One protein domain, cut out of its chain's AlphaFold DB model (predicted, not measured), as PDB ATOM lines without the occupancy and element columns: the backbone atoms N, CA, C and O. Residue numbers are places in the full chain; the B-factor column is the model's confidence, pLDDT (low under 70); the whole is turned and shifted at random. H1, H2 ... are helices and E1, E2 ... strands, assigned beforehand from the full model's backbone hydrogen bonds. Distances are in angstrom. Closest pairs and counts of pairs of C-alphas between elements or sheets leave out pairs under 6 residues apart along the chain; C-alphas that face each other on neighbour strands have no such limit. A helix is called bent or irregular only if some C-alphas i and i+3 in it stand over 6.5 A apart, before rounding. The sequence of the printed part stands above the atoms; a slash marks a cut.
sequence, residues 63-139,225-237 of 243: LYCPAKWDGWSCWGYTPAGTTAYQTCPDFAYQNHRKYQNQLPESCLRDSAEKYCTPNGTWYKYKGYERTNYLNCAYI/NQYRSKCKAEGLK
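Overview. This is residues 63 to 139 and 225 to 237 of the 243 residues of the protein "G_PROTEIN_RECEP_F2_3 domain-containing protein" of Dinothrombium tinctorium (UniProt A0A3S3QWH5). With little regular structure, this is an elongated body of loops along a short antiparallel two-stranded ribbon, E1 and E2; H1 prolongs one end, where residues 97 to 102 stick out, and H2 is apart from E1 and H1. The 90 printed residues include, in order, E1, H1, E2 and H2, a mixed class with 28 residues in named elements. The whole is only just compact, close to loose: radius of gyration of the C-alphas 14.5 A, spans 45 by 28 by 20 A.

Along the chain. Find C-alpha 83 at (17.227, 21.426, -21.759); E1, residues 83 to 87, runs 13.4 A. H1, residues 90 to 98, 14.6 A, is irregular: C-alphas 92 and 95 are 8.0 A apart. E2, residues 111 to 115, runs 12.8 A. H2, residues 225 to 233, runs 12.4 A to (27.069, 0.799, -22.353).

Arrangement. Between E1 and E2, antiparallel at 157 degrees, find N 84 and O 114 within hydrogen-bond range, 2.8 A. H2 has every O i to N i+4 pair within range; H1 has 0 of 5, and 4 of 6 O i to N i+3 pairs.

Size, cuts and confidence. Residues 140 to 224 are cut out; C-alphas 139 and 225 are 27.0 A apart. H1 to E2 is a long link. Residues 92 to 106 and 235 have pLDDT under 70.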
ATOM      1  N   LEU A  63       5.858  13.892 -19.255       87.31
ATOM      2  CA  LEU A  63       6.361  13.561 -20.598       87.31
ATOM      3  C   LEU A  63       7.897  13.644 -20.639       87.31
ATOM      4  O   LEU A  63       8.492  14.498 -19.985       87.31
ATOM      5  N   TYR A  64       8.543  12.790 -21.438       87.31
ATOM      6  CA  TYR A  64       9.999  12.769 -21.632       87.31
ATOM      7  C   TYR A  64      10.347  12.671 -23.117       87.31
ATOM      8  O   TYR A  64       9.659  11.993 -23.875       87.31
ATOM      9  N   CYS A  65      11.456  13.293 -23.515       89.69
ATOM     10  CA  CYS A  65      12.091  13.019 -24.796       89.69
ATOM     11  C   CYS A  65      12.852  11.688 -24.748       89.69
ATOM     12  O   CYS A  65      13.521  11.409 -23.745       89.69
ATOM     13  N   PRO A  66      12.787  10.881 -25.823       87.88
ATOM     14  CA  PRO A  66      13.463   9.592 -25.885       87.88
ATOM     15  C   PRO A  66      14.982   9.761 -25.945       87.88
ATOM     16  O   PRO A  66      15.488  10.717 -26.541       87.88
ATOM     17  N   ALA A  67      15.708   8.802 -25.367       87.56
ATOM     18  CA  ALA A  67      17.152   8.727 -25.526       87.56
ATOM     19  C   ALA A  67      17.518   8.531 -27.009       87.56
ATOM     20  O   ALA A  67      16.838   7.797 -27.719       87.56
ATOM     21  N   LYS A  68      18.561   9.212 -27.499       87.25
ATOM     22  CA  LYS A  68      18.958   9.149 -28.915       87.25
ATOM     23  C   LYS A  68      20.423   9.526 -29.138       87.25
ATOM     24  O   LYS A  68      20.970  10.397 -28.461       87.25
ATOM     25  N   TRP A  69      21.034   8.926 -30.155       86.12
ATOM     26  CA  TRP A  69      22.301   9.352 -30.753       86.12
ATOM     27  C   TRP A  69      22.071  10.307 -31.931       86.12
ATOM     28  O   TRP A  69      21.372   9.967 -32.882       86.12
ATOM     29  N   ASP A  70      22.683  11.493 -31.911       84.56
ATOM     30  CA  ASP A  70      22.566  12.476 -33.007       84.56
ATOM     31  C   ASP A  70      23.749  12.465 -33.999       84.56
ATOM     32  O   ASP A  70      23.802  13.235 -34.968       84.56
ATOM     33  N   GLY A  71      24.689  11.541 -33.799       82.06
ATOM     34  CA  GLY A  71      25.931  11.451 -34.561       82.06
ATOM     35  C   GLY A  71      27.128  12.096 -33.870       82.06
ATOM     36  O   GLY A  71      28.235  11.927 -34.373       82.06
ATOM     37  N   TRP A  72      26.923  12.827 -32.768       79.50
ATOM     38  CA  TRP A  72      27.997  13.486 -32.022       79.50
ATOM     39  C   TRP A  72      27.986  13.142 -30.531       79.50
ATOM     40  O   TRP A  72      29.031  12.789 -29.983       79.50
ATOM     41  N   SER A  73      26.822  13.206 -29.880       85.81
ATOM     42  CA  SER A  73      26.681  12.911 -28.451       85.81
ATOM     43  C   SER A  73      25.462  12.036 -28.153       85.81
ATOM     44  O   SER A  73      24.495  11.982 -28.918       85.81
ATOM     45  N   CYS A  74      25.521  11.317 -27.030       88.31
ATOM     46  CA  CYS A  74      24.453  10.423 -26.592       88.31
ATOM     47  C   CYS A  74      23.560  11.087 -25.567       88.31
ATOM     48  O   CYS A  74      23.977  11.363 -24.444       88.31
ATOM     49  N   TRP A  75      22.318  11.299 -25.985       88.56
ATOM     50  CA  TRP A  75      21.295  11.969 -25.209       88.56
ATOM     51  C   TRP A  75      20.458  10.929 -24.475       88.56
ATOM     52  O   TRP A  75      19.922  10.017 -25.100       88.56
ATOM     53  N   GLY A  76      20.358  11.060 -23.153       88.81
ATOM     54  CA  GLY A  76      19.471  10.242 -22.329       88.81
ATOM     55  C   GLY A  76      18.030  10.759 -22.320       88.81
ATOM     56  O   GLY A  76      17.708  11.788 -22.922       88.81
ATOM     57  N   TYR A  77      17.162  10.060 -21.586       87.88
ATOM     58  CA  TYR A  77      15.790  10.510 -21.353       87.88
ATOM     59  C   TYR A  77      15.783  11.862 -20.640       87.88
ATOM     60  O   TYR A  77      16.407  12.023 -19.592       87.88
ATOM     61  N   THR A  78      15.079  12.834 -21.216       88.69
ATOM     62  CA  THR A  78      15.058  14.219 -20.722       88.69
ATOM     63  C   THR A  78      13.617  14.658 -20.474       88.69
ATOM     64  O   THR A  78      12.794  14.460 -21.366       88.69
ATOM     65  N   PRO A  79      13.274  15.235 -19.308       90.12
ATOM     66  CA  PRO A  79      11.912  15.692 -19.039       90.12
ATOM     67  C   PRO A  79      11.439  16.750 -20.045       90.12
ATOM     68  O   PRO A  79      12.189  17.660 -20.415       90.12
ATOM     69  N   ALA A  80      10.177  16.660 -20.458       92.69
ATOM     70  CA  ALA A  80       9.551  17.608 -21.368       92.69
ATOM     71  C   ALA A  80       9.626  19.044 -20.833       92.69
ATOM     72  O   ALA A  80       9.425  19.299 -19.646       92.69
ATOM     73  N   GLY A  81       9.939  19.983 -21.723       91.12
ATOM     74  CA  GLY A  81      10.111  21.395 -21.385       91.12
ATOM     75  C   GLY A  81      11.467  21.752 -20.768       91.12
ATOM     76  O   GLY A  81      11.658  22.912 -20.413       91.12
ATOM     77  N   THR A  82      12.413  20.810 -20.655       93.00
ATOM     78  CA  THR A  82      13.764  21.081 -20.130       93.00
ATOM     79  C   THR A  82      14.861  20.940 -21.190       93.00
ATOM     80  O   THR A  82      14.665  20.340 -22.251       93.00
ATOM     81  N   THR A  83      16.031  21.518 -20.911       93.25
ATOM     82  CA  THR A  83      17.227  21.426 -21.759       93.25
ATOM     83  C   THR A  83      18.193  20.411 -21.165       93.25
ATOM     84  O   THR A  83      18.558  20.505 -19.994       93.25
ATOM     85  N   ALA A  84      18.618  19.449 -21.978       91.94
ATOM     86  CA  ALA A  84      19.702  18.546 -21.641       91.94
ATOM     87  C   ALA A  84      21.050  19.200 -21.960       91.94
ATOM     88  O   ALA A  84      21.204  19.832 -23.009       91.94
ATOM     89  N   TYR A  85      22.028  18.984 -21.083       91.25
ATOM     90  CA  TYR A  85      23.397  19.469 -21.228       91.25
ATOM     91  C   TYR A  85      24.365  18.290 -21.225       91.25
ATOM     92  O   TYR A  85      24.246  17.388 -20.393       91.25
ATOM     93  N   GLN A  86      25.339  18.307 -22.128       87.38
ATOM     94  CA  GLN A  86      26.391  17.296 -22.180       87.38
ATOM     95  C   GLN A  86      27.729  17.944 -22.508       87.38
ATOM     96  O   GLN A  86      27.805  18.822 -23.365       87.38
ATOM     97  N   THR A  87      28.795  17.510 -21.841       85.44
ATOM     98  CA  THR A  87      30.152  17.971 -22.152       85.44
ATOM     99  C   THR A  87      30.495  17.661 -23.606       85.44
ATOM    100  O   THR A  87      30.162  16.587 -24.120       85.44
ATOM    101  N   CYS A  88      31.159  18.606 -24.268       84.69
ATOM    102  CA  CYS A  88      31.602  18.440 -25.643       84.69
ATOM    103  C   CYS A  88      32.491  17.193 -25.784       84.69
ATOM    104  O   CYS A  88      33.374  16.969 -24.952       84.69
ATOM    105  N   PRO A  89      32.282  16.362 -26.815       78.75
ATOM    106  CA  PRO A  89      33.002  15.108 -26.924       78.75
ATOM    107  C   PRO A  89      34.465  15.330 -27.320       78.75
ATOM    108  O   PRO A  89      34.768  16.116 -28.216       78.75
ATOM    109  N   ASP A  90      35.382  14.579 -26.706       73.62
ATOM    110  CA  ASP A  90      36.820  14.746 -26.948       73.62
ATOM    111  C   ASP A  90      37.217  14.541 -28.413       73.62
ATOM    112  O   ASP A  90      38.126  15.220 -28.893       73.62
ATOM    113  N   PHE A  91      36.534  13.644 -29.140       70.06
ATOM    114  CA  PHE A  91      36.818  13.381 -30.558       70.06
ATOM    115  C   PHE A  91      36.654  14.609 -31.452       70.06
ATOM    116  O   PHE A  91      37.372  14.715 -32.443       70.06
ATOM    117  N   ALA A  92      35.801  15.567 -31.074       68.50
ATOM    118  CA  ALA A  92      35.641  16.812 -31.819       68.50
ATOM    119  C   ALA A  92      36.940  17.642 -31.869       68.50
ATOM    120  O   ALA A  92      37.090  18.494 -32.742       68.50
ATOM    121  N   TYR A  93      37.901  17.366 -30.977       67.81
ATOM    122  CA  TYR A  93      39.147  18.122 -30.840       67.81
ATOM    123  C   TYR A  93      40.414  17.300 -31.125       67.81
ATOM    124  O   TYR A  93      41.525  17.799 -30.941       67.81
ATOM    125  N   GLN A  94      40.294  16.038 -31.547       56.81
ATOM    126  CA  GLN A  94      41.435  15.112 -31.589       56.81
ATOM    127  C   GLN A  94      42.462  15.404 -32.687       56.81
ATOM    128  O   GLN A  94      43.631  15.064 -32.516       56.81
ATOM    129  N   ASN A  95      42.094  16.095 -33.763       55.22
ATOM    130  CA  ASN A  95      43.072  16.495 -34.783       55.22
ATOM    131  C   ASN A  95      43.962  17.660 -34.327       55.22
ATOM    132  O   ASN A  95      45.006  17.911 -34.917       55.22
ATOM    133  N   HIS A  96      43.615  18.324 -33.220       55.59
ATOM    134  CA  HIS A  96      44.457  19.356 -32.613       55.59
ATOM    135  C   HIS A  96      45.581  18.779 -31.738       55.59
ATOM    136  O   HIS A  96      46.340  19.536 -31.133       55.59
ATOM    137  N   ARG A  97      45.751  17.446 -31.708       49.56
ATOM    138  CA  ARG A  97      46.781  16.742 -30.921       49.56
ATOM    139  C   ARG A  97      48.227  17.049 -31.340       49.56
ATOM    140  O   ARG A  97      49.142  16.570 -30.679       49.56
ATOM    141  N   LYS A  98      48.450  17.891 -32.364       49.44
ATOM    142  CA  LYS A  98      49.747  18.567 -32.584       49.44
ATOM    143  C   LYS A  98      50.205  19.314 -31.320       49.44
ATOM    144  O   LYS A  98      51.401  19.400 -31.066       49.44
ATOM    145  N   TYR A  99      49.263  19.769 -30.492       51.28
ATOM    146  CA  TYR A  99      49.511  20.226 -29.127       51.28
ATOM    147  C   TYR A  99      49.280  19.061 -28.163       51.28
ATOM    148  O   TYR A  99      48.176  18.790 -27.691       51.28
ATOM    149  N   GLN A 100      50.342  18.297 -27.946       47.66
ATOM    150  CA  GLN A 100      50.363  17.117 -27.097       47.66
ATOM    151  C   GLN A 100      50.055  17.537 -25.645       47.66
ATOM    152  O   GLN A 100      50.929  18.003 -24.923       47.66
ATOM    153  N   ASN A 101      48.793  17.374 -25.233       50.78
ATOM    154  CA  ASN A 101      48.258  17.546 -23.869       50.78
ATOM    155  C   ASN A 101      47.819  18.958 -23.435       50.78
ATOM    156  O   ASN A 101      47.353  19.110 -22.308       50.78
ATOM    157  N   GLN A 102      47.871  19.966 -24.309       55.06
ATOM    158  CA  GLN A 102      47.279  21.286 -24.048       55.06
ATOM    159  C   GLN A 102      46.384  21.672 -25.218       55.06
ATOM    160  O   GLN A 102      46.863  22.037 -26.289       55.06
ATOM    161  N   LEU A 103      45.068  21.561 -25.030       60.81
ATOM    162  CA  LEU A 103      44.149  22.141 -25.999       60.81
ATOM    163  C   LEU A 103      44.264  23.672 -25.900       60.81
ATOM    164  O   LEU A 103      44.221  24.190 -24.784       60.81
ATOM    165  N   PRO A 104      44.425  24.401 -27.017       62.34
ATOM    166  CA  PRO A 104      44.512  25.854 -26.970       62.34
ATOM    167  C   PRO A 104      43.207  26.452 -26.427       62.34
ATOM    168  O   PRO A 104      42.130  25.937 -26.725       62.34
ATOM    169  N   GLU A 105      43.298  27.567 -25.695       63.41
ATOM    170  CA  GLU A 105      42.156  28.299 -25.102       63.41
ATOM    171  C   GLU A 105      41.049  28.615 -26.125       63.41
ATOM    172  O   GLU A 105      39.866  28.638 -25.817       63.41
ATOM    173  N   SER A 106      41.435  28.733 -27.394       64.38
ATOM    174  CA  SER A 106      40.546  28.894 -28.547       64.38
ATOM    175  C   SER A 106      39.562  27.732 -28.818       64.38
ATOM    176  O   SER A 106      38.749  27.821 -29.743       64.38
ATOM    177  N   CYS A 107      39.650  26.624 -28.076       70.06
ATOM    178  CA  CYS A 107      38.689  25.521 -28.095       70.06
ATOM    179  C   CYS A 107      37.669  25.702 -26.963       70.06
ATOM    180  O   CYS A 107      38.000  25.441 -25.807       70.06
ATOM    181  N   LEU A 108      36.419  26.052 -27.285       70.25
ATOM    182  CA  LEU A 108      35.357  26.019 -26.275       70.25
ATOM    183  C   LEU A 108      35.035  24.561 -25.933       70.25
ATOM    184  O   LEU A 108      34.834  23.741 -26.833       70.25
ATOM    185  N   ARG A 109      35.015  24.247 -24.636       71.06
ATOM    186  CA  ARG A 109      34.723  22.920 -24.067       71.06
ATOM    187  C   ARG A 109      33.664  23.013 -22.970       71.06
ATOM    188  O   ARG A 109      33.776  22.341 -21.946       71.06
ATOM    189  N   ASP A 110      32.660  23.856 -23.171       78.31
ATOM    190  CA  ASP A 110      31.603  23.998 -22.175       78.31
ATOM    191  C   ASP A 110      30.639  22.808 -22.295       78.31
ATOM    192  O   ASP A 110      30.978  21.652 -22.022       78.31
ATOM    193  N   SER A 111      29.415  23.062 -22.745       85.62
ATOM    194  CA  SER A 111      28.409  22.025 -22.911       85.62
ATOM    195  C   SER A 111      27.600  22.234 -24.180       85.62
ATOM    196  O   SER A 111      27.222  23.352 -24.530       85.62
ATOM    197  N   ALA A 112      27.351  21.124 -24.870       90.00
ATOM    198  CA  ALA A 112      26.340  21.034 -25.901       90.00
ATOM    199  C   ALA A 112      24.958  21.017 -25.249       90.00
ATOM    200  O   ALA A 112      24.767  20.409 -24.191       90.00
ATOM    201  N   GLU A 113      23.991  21.637 -25.918       92.38
ATOM    202  CA  GLU A 113      22.633  21.788 -25.403       92.38
ATOM    203  C   GLU A 113      21.624  21.158 -26.357       92.38
ATOM    204  O   GLU A 113      21.674  21.371 -27.574       92.38
ATOM    205  N   LYS A 114      20.654  20.426 -25.808       92.56
ATOM    206  CA  LYS A 114      19.542  19.878 -26.581       92.56
ATOM    207  C   LYS A 114      18.225  20.116 -25.869       92.56
ATOM    208  O   LYS A 114      18.020  19.674 -24.741       92.56
ATOM    209  N   TYR A 115      17.327  20.828 -26.538       94.25
ATOM    210  CA  TYR A 115      16.050  21.216 -25.956       94.25
ATOM    211  C   TYR A 115      14.984  20.136 -26.177       94.25
ATOM    212  O   TYR A 115      14.731  19.721 -27.315       94.25
ATOM    213  N   CYS A 116      14.353  19.700 -25.085       93.81
ATOM    214  CA  CYS A 116      13.194  18.821 -25.109       93.81
ATOM    215  C   CYS A 116      11.910  19.657 -25.058       93.81
ATOM    216  O   CYS A 116      11.667  20.401 -24.108       93.81
ATOM    217  N   THR A 117      11.065  19.536 -26.082       92.38
ATOM    218  CA  THR A 117       9.807  20.292 -26.147       92.38
ATOM    219  C   THR A 117       8.805  19.812 -25.087       92.38
ATOM    220  O   THR A 117       8.882  18.660 -24.651       92.38
ATOM    221  N   PRO A 118       7.815  20.640 -24.700       91.12
ATOM    222  CA  PRO A 118       6.734  20.227 -23.797       91.12
ATOM    223  C   PRO A 118       5.926  19.020 -24.301       91.12
ATOM    224  O   PRO A 118       5.339  18.295 -23.510       91.12
ATOM    225  N   ASN A 119       5.955  18.763 -25.613       89.56
ATOM    226  CA  ASN A 119       5.271  17.637 -26.248       89.56
ATOM    227  C   ASN A 119       6.049  16.309 -26.139       89.56
ATOM    228  O   ASN A 119       5.648  15.325 -26.752       89.56
ATOM    229  N   GLY A 120       7.190  16.273 -25.435       86.12
ATOM    230  CA  GLY A 120       8.023  15.068 -25.310       86.12
ATOM    231  C   GLY A 120       8.798  14.717 -26.584       86.12
ATOM    232  O   GLY A 120       9.161  13.565 -26.802       86.12
ATOM    233  N   THR A 121       9.057  15.701 -27.451       90.62
ATOM    234  CA  THR A 121       9.845  15.508 -28.681       90.62
ATOM    235  C   THR A 121      11.056  16.433 -28.717       90.62
ATOM    236  O   THR A 121      11.018  17.547 -28.186       90.62
ATOM    237  N   TRP A 122      12.146  15.991 -29.344       91.75
ATOM    238  CA  TRP A 122      13.333  16.825 -29.516       91.75
ATOM    239  C   TRP A 122      13.036  18.037 -30.397       91.75
ATOM    240  O   TRP A 122      12.327  17.930 -31.398       91.75
ATOM    241  N   TYR A 123      13.599  19.190 -30.031       93.75
ATOM    242  CA  TYR A 123      13.430  20.418 -30.795       93.75
ATOM    243  C   TYR A 123      13.909  20.258 -32.242       93.75
ATOM    244  O   TYR A 123      15.013  19.769 -32.504       93.75
ATOM    245  N   LYS A 124      13.075  20.707 -33.185       93.12
ATOM    246  CA  LYS A 124      13.361  20.659 -34.619       93.12
ATOM    247  C   LYS A 124      13.500  22.064 -35.186       93.12
ATOM    248  O   LYS A 124      12.658  22.925 -34.950       93.12
ATOM    249  N   TYR A 125      14.534  22.274 -35.991       89.81
ATOM    250  CA  TYR A 125      14.744  23.495 -36.760       89.81
ATOM    251  C   TYR A 125      14.746  23.146 -38.248       89.81
ATOM    252  O   TYR A 125      15.507  22.284 -38.681       89.81
ATOM    253  N   LYS A 126      13.882  23.800 -39.036       90.19
ATOM    254  CA  LYS A 126      13.704  23.515 -40.476       90.19
ATOM    255  C   LYS A 126      13.428  22.028 -40.784       90.19
ATOM    256  O   LYS A 126      13.934  21.491 -41.761       90.19
ATOM    257  N   GLY A 127      12.648  21.360 -39.930       88.25
ATOM    258  CA  GLY A 127      12.248  19.956 -40.107       88.25
ATOM    259  C   GLY A 127      13.212  18.910 -39.532       88.25
ATOM    260  O   GLY A 127      12.805  17.763 -39.363       88.25
ATOM    261  N   TYR A 128      14.432  19.293 -39.143       86.44
ATOM    262  CA  TYR A 128      15.441  18.379 -38.594       86.44
ATOM    263  C   TYR A 128      15.653  18.600 -37.100       86.44
ATOM    264  O   TYR A 128      15.603  19.736 -36.626       86.44
ATOM    265  N   GLU A 129      15.909  17.522 -36.359       90.06
ATOM    266  CA  GLU A 129      16.310  17.606 -34.951       90.06
ATOM    267  C   GLU A 129      17.582  18.443 -34.815       90.06
ATOM    268  O   GLU A 129      18.555  18.239 -35.543       90.06
ATOM    269  N   ARG A 130      17.568  19.401 -33.886       89.19
ATOM    270  CA  ARG A 130      18.675  20.333 -33.683       89.19
ATOM    271  C   ARG A 130      19.284  20.152 -32.302       89.19
ATOM    272  O   ARG A 130      18.593  20.246 -31.292       89.19
ATOM    273  N   THR A 131      20.603  20.022 -32.291       90.62
ATOM    274  CA  THR A 131      21.442  20.118 -31.097       90.62
ATOM    275  C   THR A 131      22.323  21.360 -31.227       90.62
ATOM    276  O   THR A 131      22.844  21.648 -32.308       90.62
ATOM    277  N   ASN A 132      22.465  22.139 -30.156       89.94
ATOM    278  CA  ASN A 132      23.316  23.321 -30.139       89.94
ATOM    279  C   ASN A 132      24.742  22.944 -29.713       89.94
ATOM    280  O   ASN A 132      25.026  22.779 -28.531       89.94
ATOM    281  N   TYR A 133      25.633  22.832 -30.699       86.69
ATOM    282  CA  TYR A 133      27.065  22.570 -30.513       86.69
ATOM    283  C   TYR A 133      27.930  23.833 -30.621       86.69
ATOM    284  O   TYR A 133      29.143  23.732 -30.790       86.69
ATOM    285  N   LEU A 134      27.341  25.034 -30.544       83.44
ATOM    286  CA  LEU A 134      28.100  26.284 -30.663       83.44
ATOM    287  C   LEU A 134      29.221  26.375 -29.614       83.44
ATOM    288  O   LEU A 134      30.343  26.756 -29.939       83.44
ATOM    289  N   ASN A 135      28.936  25.919 -28.397       82.69
ATOM    290  CA  ASN A 135      29.880  25.866 -27.280       82.69
ATOM    291  C   ASN A 135      30.925  24.741 -27.399       82.69
ATOM    292  O   ASN A 135      31.735  24.551 -26.499       82.69
ATOM    293  N   CYS A 136      30.895  23.973 -28.489       80.88
ATOM    294  CA  CYS A 136      31.889  22.951 -28.807       80.88
ATOM    295  C   CYS A 136      32.745  23.337 -30.024       80.88
ATOM    296  O   CYS A 136      33.465  22.505 -30.577       80.88
ATOM    297  N   ALA A 137      32.637  24.586 -30.487       77.69
ATOM    298  CA  ALA A 137      33.329  25.059 -31.673       77.69
ATOM    299  C   ALA A 137      34.795  25.430 -31.397       77.69
ATOM    300  O   ALA A 137      35.172  25.892 -30.318       77.69
ATOM    301  N   TYR A 138      35.618  25.286 -32.437       75.56
ATOM    302  CA  TYR A 138      36.987  25.789 -32.470       75.56
ATOM    303  C   TYR A 138      37.019  27.215 -33.036       75.56
ATOM    304  O   TYR A 138      36.844  27.419 -34.240       75.56
ATOM    305  N   ILE A 139      37.252  28.211 -32.177       73.25
ATOM    306  CA  ILE A 139      37.286  29.631 -32.569       73.25
ATOM    307  C   ILE A 139      38.658  30.018 -33.145       73.25
ATOM    308  O   ILE A 139      38.746  30.921 -33.980       73.25
ATOM    309  N   ASN A 225      32.364   4.481 -34.059       76.12
ATOM    310  CA  ASN A 225      31.966   3.174 -33.541       76.12
ATOM    311  C   ASN A 225      32.310   2.993 -32.053       76.12
ATOM    312  O   ASN A 225      31.518   2.408 -31.315       76.12
ATOM    313  N   GLN A 226      33.441   3.529 -31.586       79.12
ATOM    314  CA  GLN A 226      33.811   3.535 -30.167       79.12
ATOM    315  C   GLN A 226      32.863   4.399 -29.319       79.12
ATOM    316  O   GLN A 226      32.473   4.001 -28.223       79.12
ATOM    317  N   TYR A 227      32.451   5.571 -29.804       75.94
ATOM    318  CA  TYR A 227      31.459   6.385 -29.098       75.94
ATOM    319  C   TYR A 227      30.083   5.725 -29.136       75.94
ATOM    320  O   TYR A 227      29.420   5.632 -28.108       75.94
ATOM    321  N   ARG A 228      29.697   5.143 -30.274       77.56
ATOM    322  CA  ARG A 228      28.457   4.372 -30.397       77.56
ATOM    323  C   ARG A 228      28.407   3.196 -29.416       77.56
ATOM    324  O   ARG A 228      27.359   2.950 -28.822       77.56
ATOM    325  N   SER A 229      29.518   2.485 -29.202       80.00
ATOM    326  CA  SER A 229      29.588   1.403 -28.211       80.00
ATOM    327  C   SER A 229      29.529   1.920 -26.770       80.00
ATOM    328  O   SER A 229      28.851   1.312 -25.940       80.00
ATOM    329  N   LYS A 230      30.135   3.078 -26.477       80.81
ATOM    330  CA  LYS A 230      29.995   3.755 -25.176       80.81
ATOM    331  C   LYS A 230      28.531   4.068 -24.857       80.81
ATOM    332  O   LYS A 230      28.073   3.825 -23.748       80.81
ATOM    333  N   CYS A 231      27.766   4.498 -25.851       81.56
ATOM    334  CA  CYS A 231      26.350   4.801 -25.671       81.56
ATOM    335  C   CYS A 231      25.480   3.565 -25.446       81.56
ATOM    336  O   CYS A 231      24.535   3.611 -24.661       81.56
ATOM    337  N   LYS A 232      25.837   2.430 -26.063       82.44
ATOM    338  CA  LYS A 232      25.236   1.131 -25.714       82.44
ATOM    339  C   LYS A 232      25.506   0.776 -24.252       82.44
ATOM    340  O   LYS A 232      24.606   0.301 -23.565       82.44
ATOM    341  N   ALA A 233      26.719   1.032 -23.756       76.69
ATOM    342  CA  ALA A 233      27.069   0.799 -22.353       76.69
ATOM    343  C   ALA A 233      26.303   1.726 -21.386       76.69
ATOM    344  O   ALA A 233      25.975   1.312 -20.275       76.69
ATOM    345  N   GLU A 234      25.959   2.940 -21.825       72.00
ATOM    346  CA  GLU A 234      25.096   3.887 -21.099       72.00
ATOM    347  C   GLU A 234      23.599   3.518 -21.159       72.00
ATOM    348  O   GLU A 234      22.790   4.102 -20.440       72.00
ATOM    349  N   GLY A 235      23.231   2.490 -21.934       68.31
ATOM    350  CA  GLY A 235      21.893   1.897 -21.937       68.31
ATOM    351  C   GLY A 235      20.996   2.296 -23.109       68.31
ATOM    352  O   GLY A 235      19.809   1.973 -23.064       68.31
ATOM    353  N   LEU A 236      21.529   2.956 -24.145       79.06
ATOM    354  CA  LEU A 236      20.787   3.199 -25.389       79.06
ATOM    355  C   LEU A 236      20.591   1.885 -26.155       79.06
ATOM    356  O   LEU A 236      21.510   1.062 -26.252       79.06
ATOM    357  N   LYS A 237      19.399   1.691 -26.721       77.62
ATOM    358  CA  LYS A 237      19.091   0.522 -27.552       77.62
ATOM    359  C   LYS A 237      19.610   0.721 -28.977       77.62
ATOM    360  O   LYS A 237      19.923   1.830 -29.396       77.62
TER     361      LYS A 237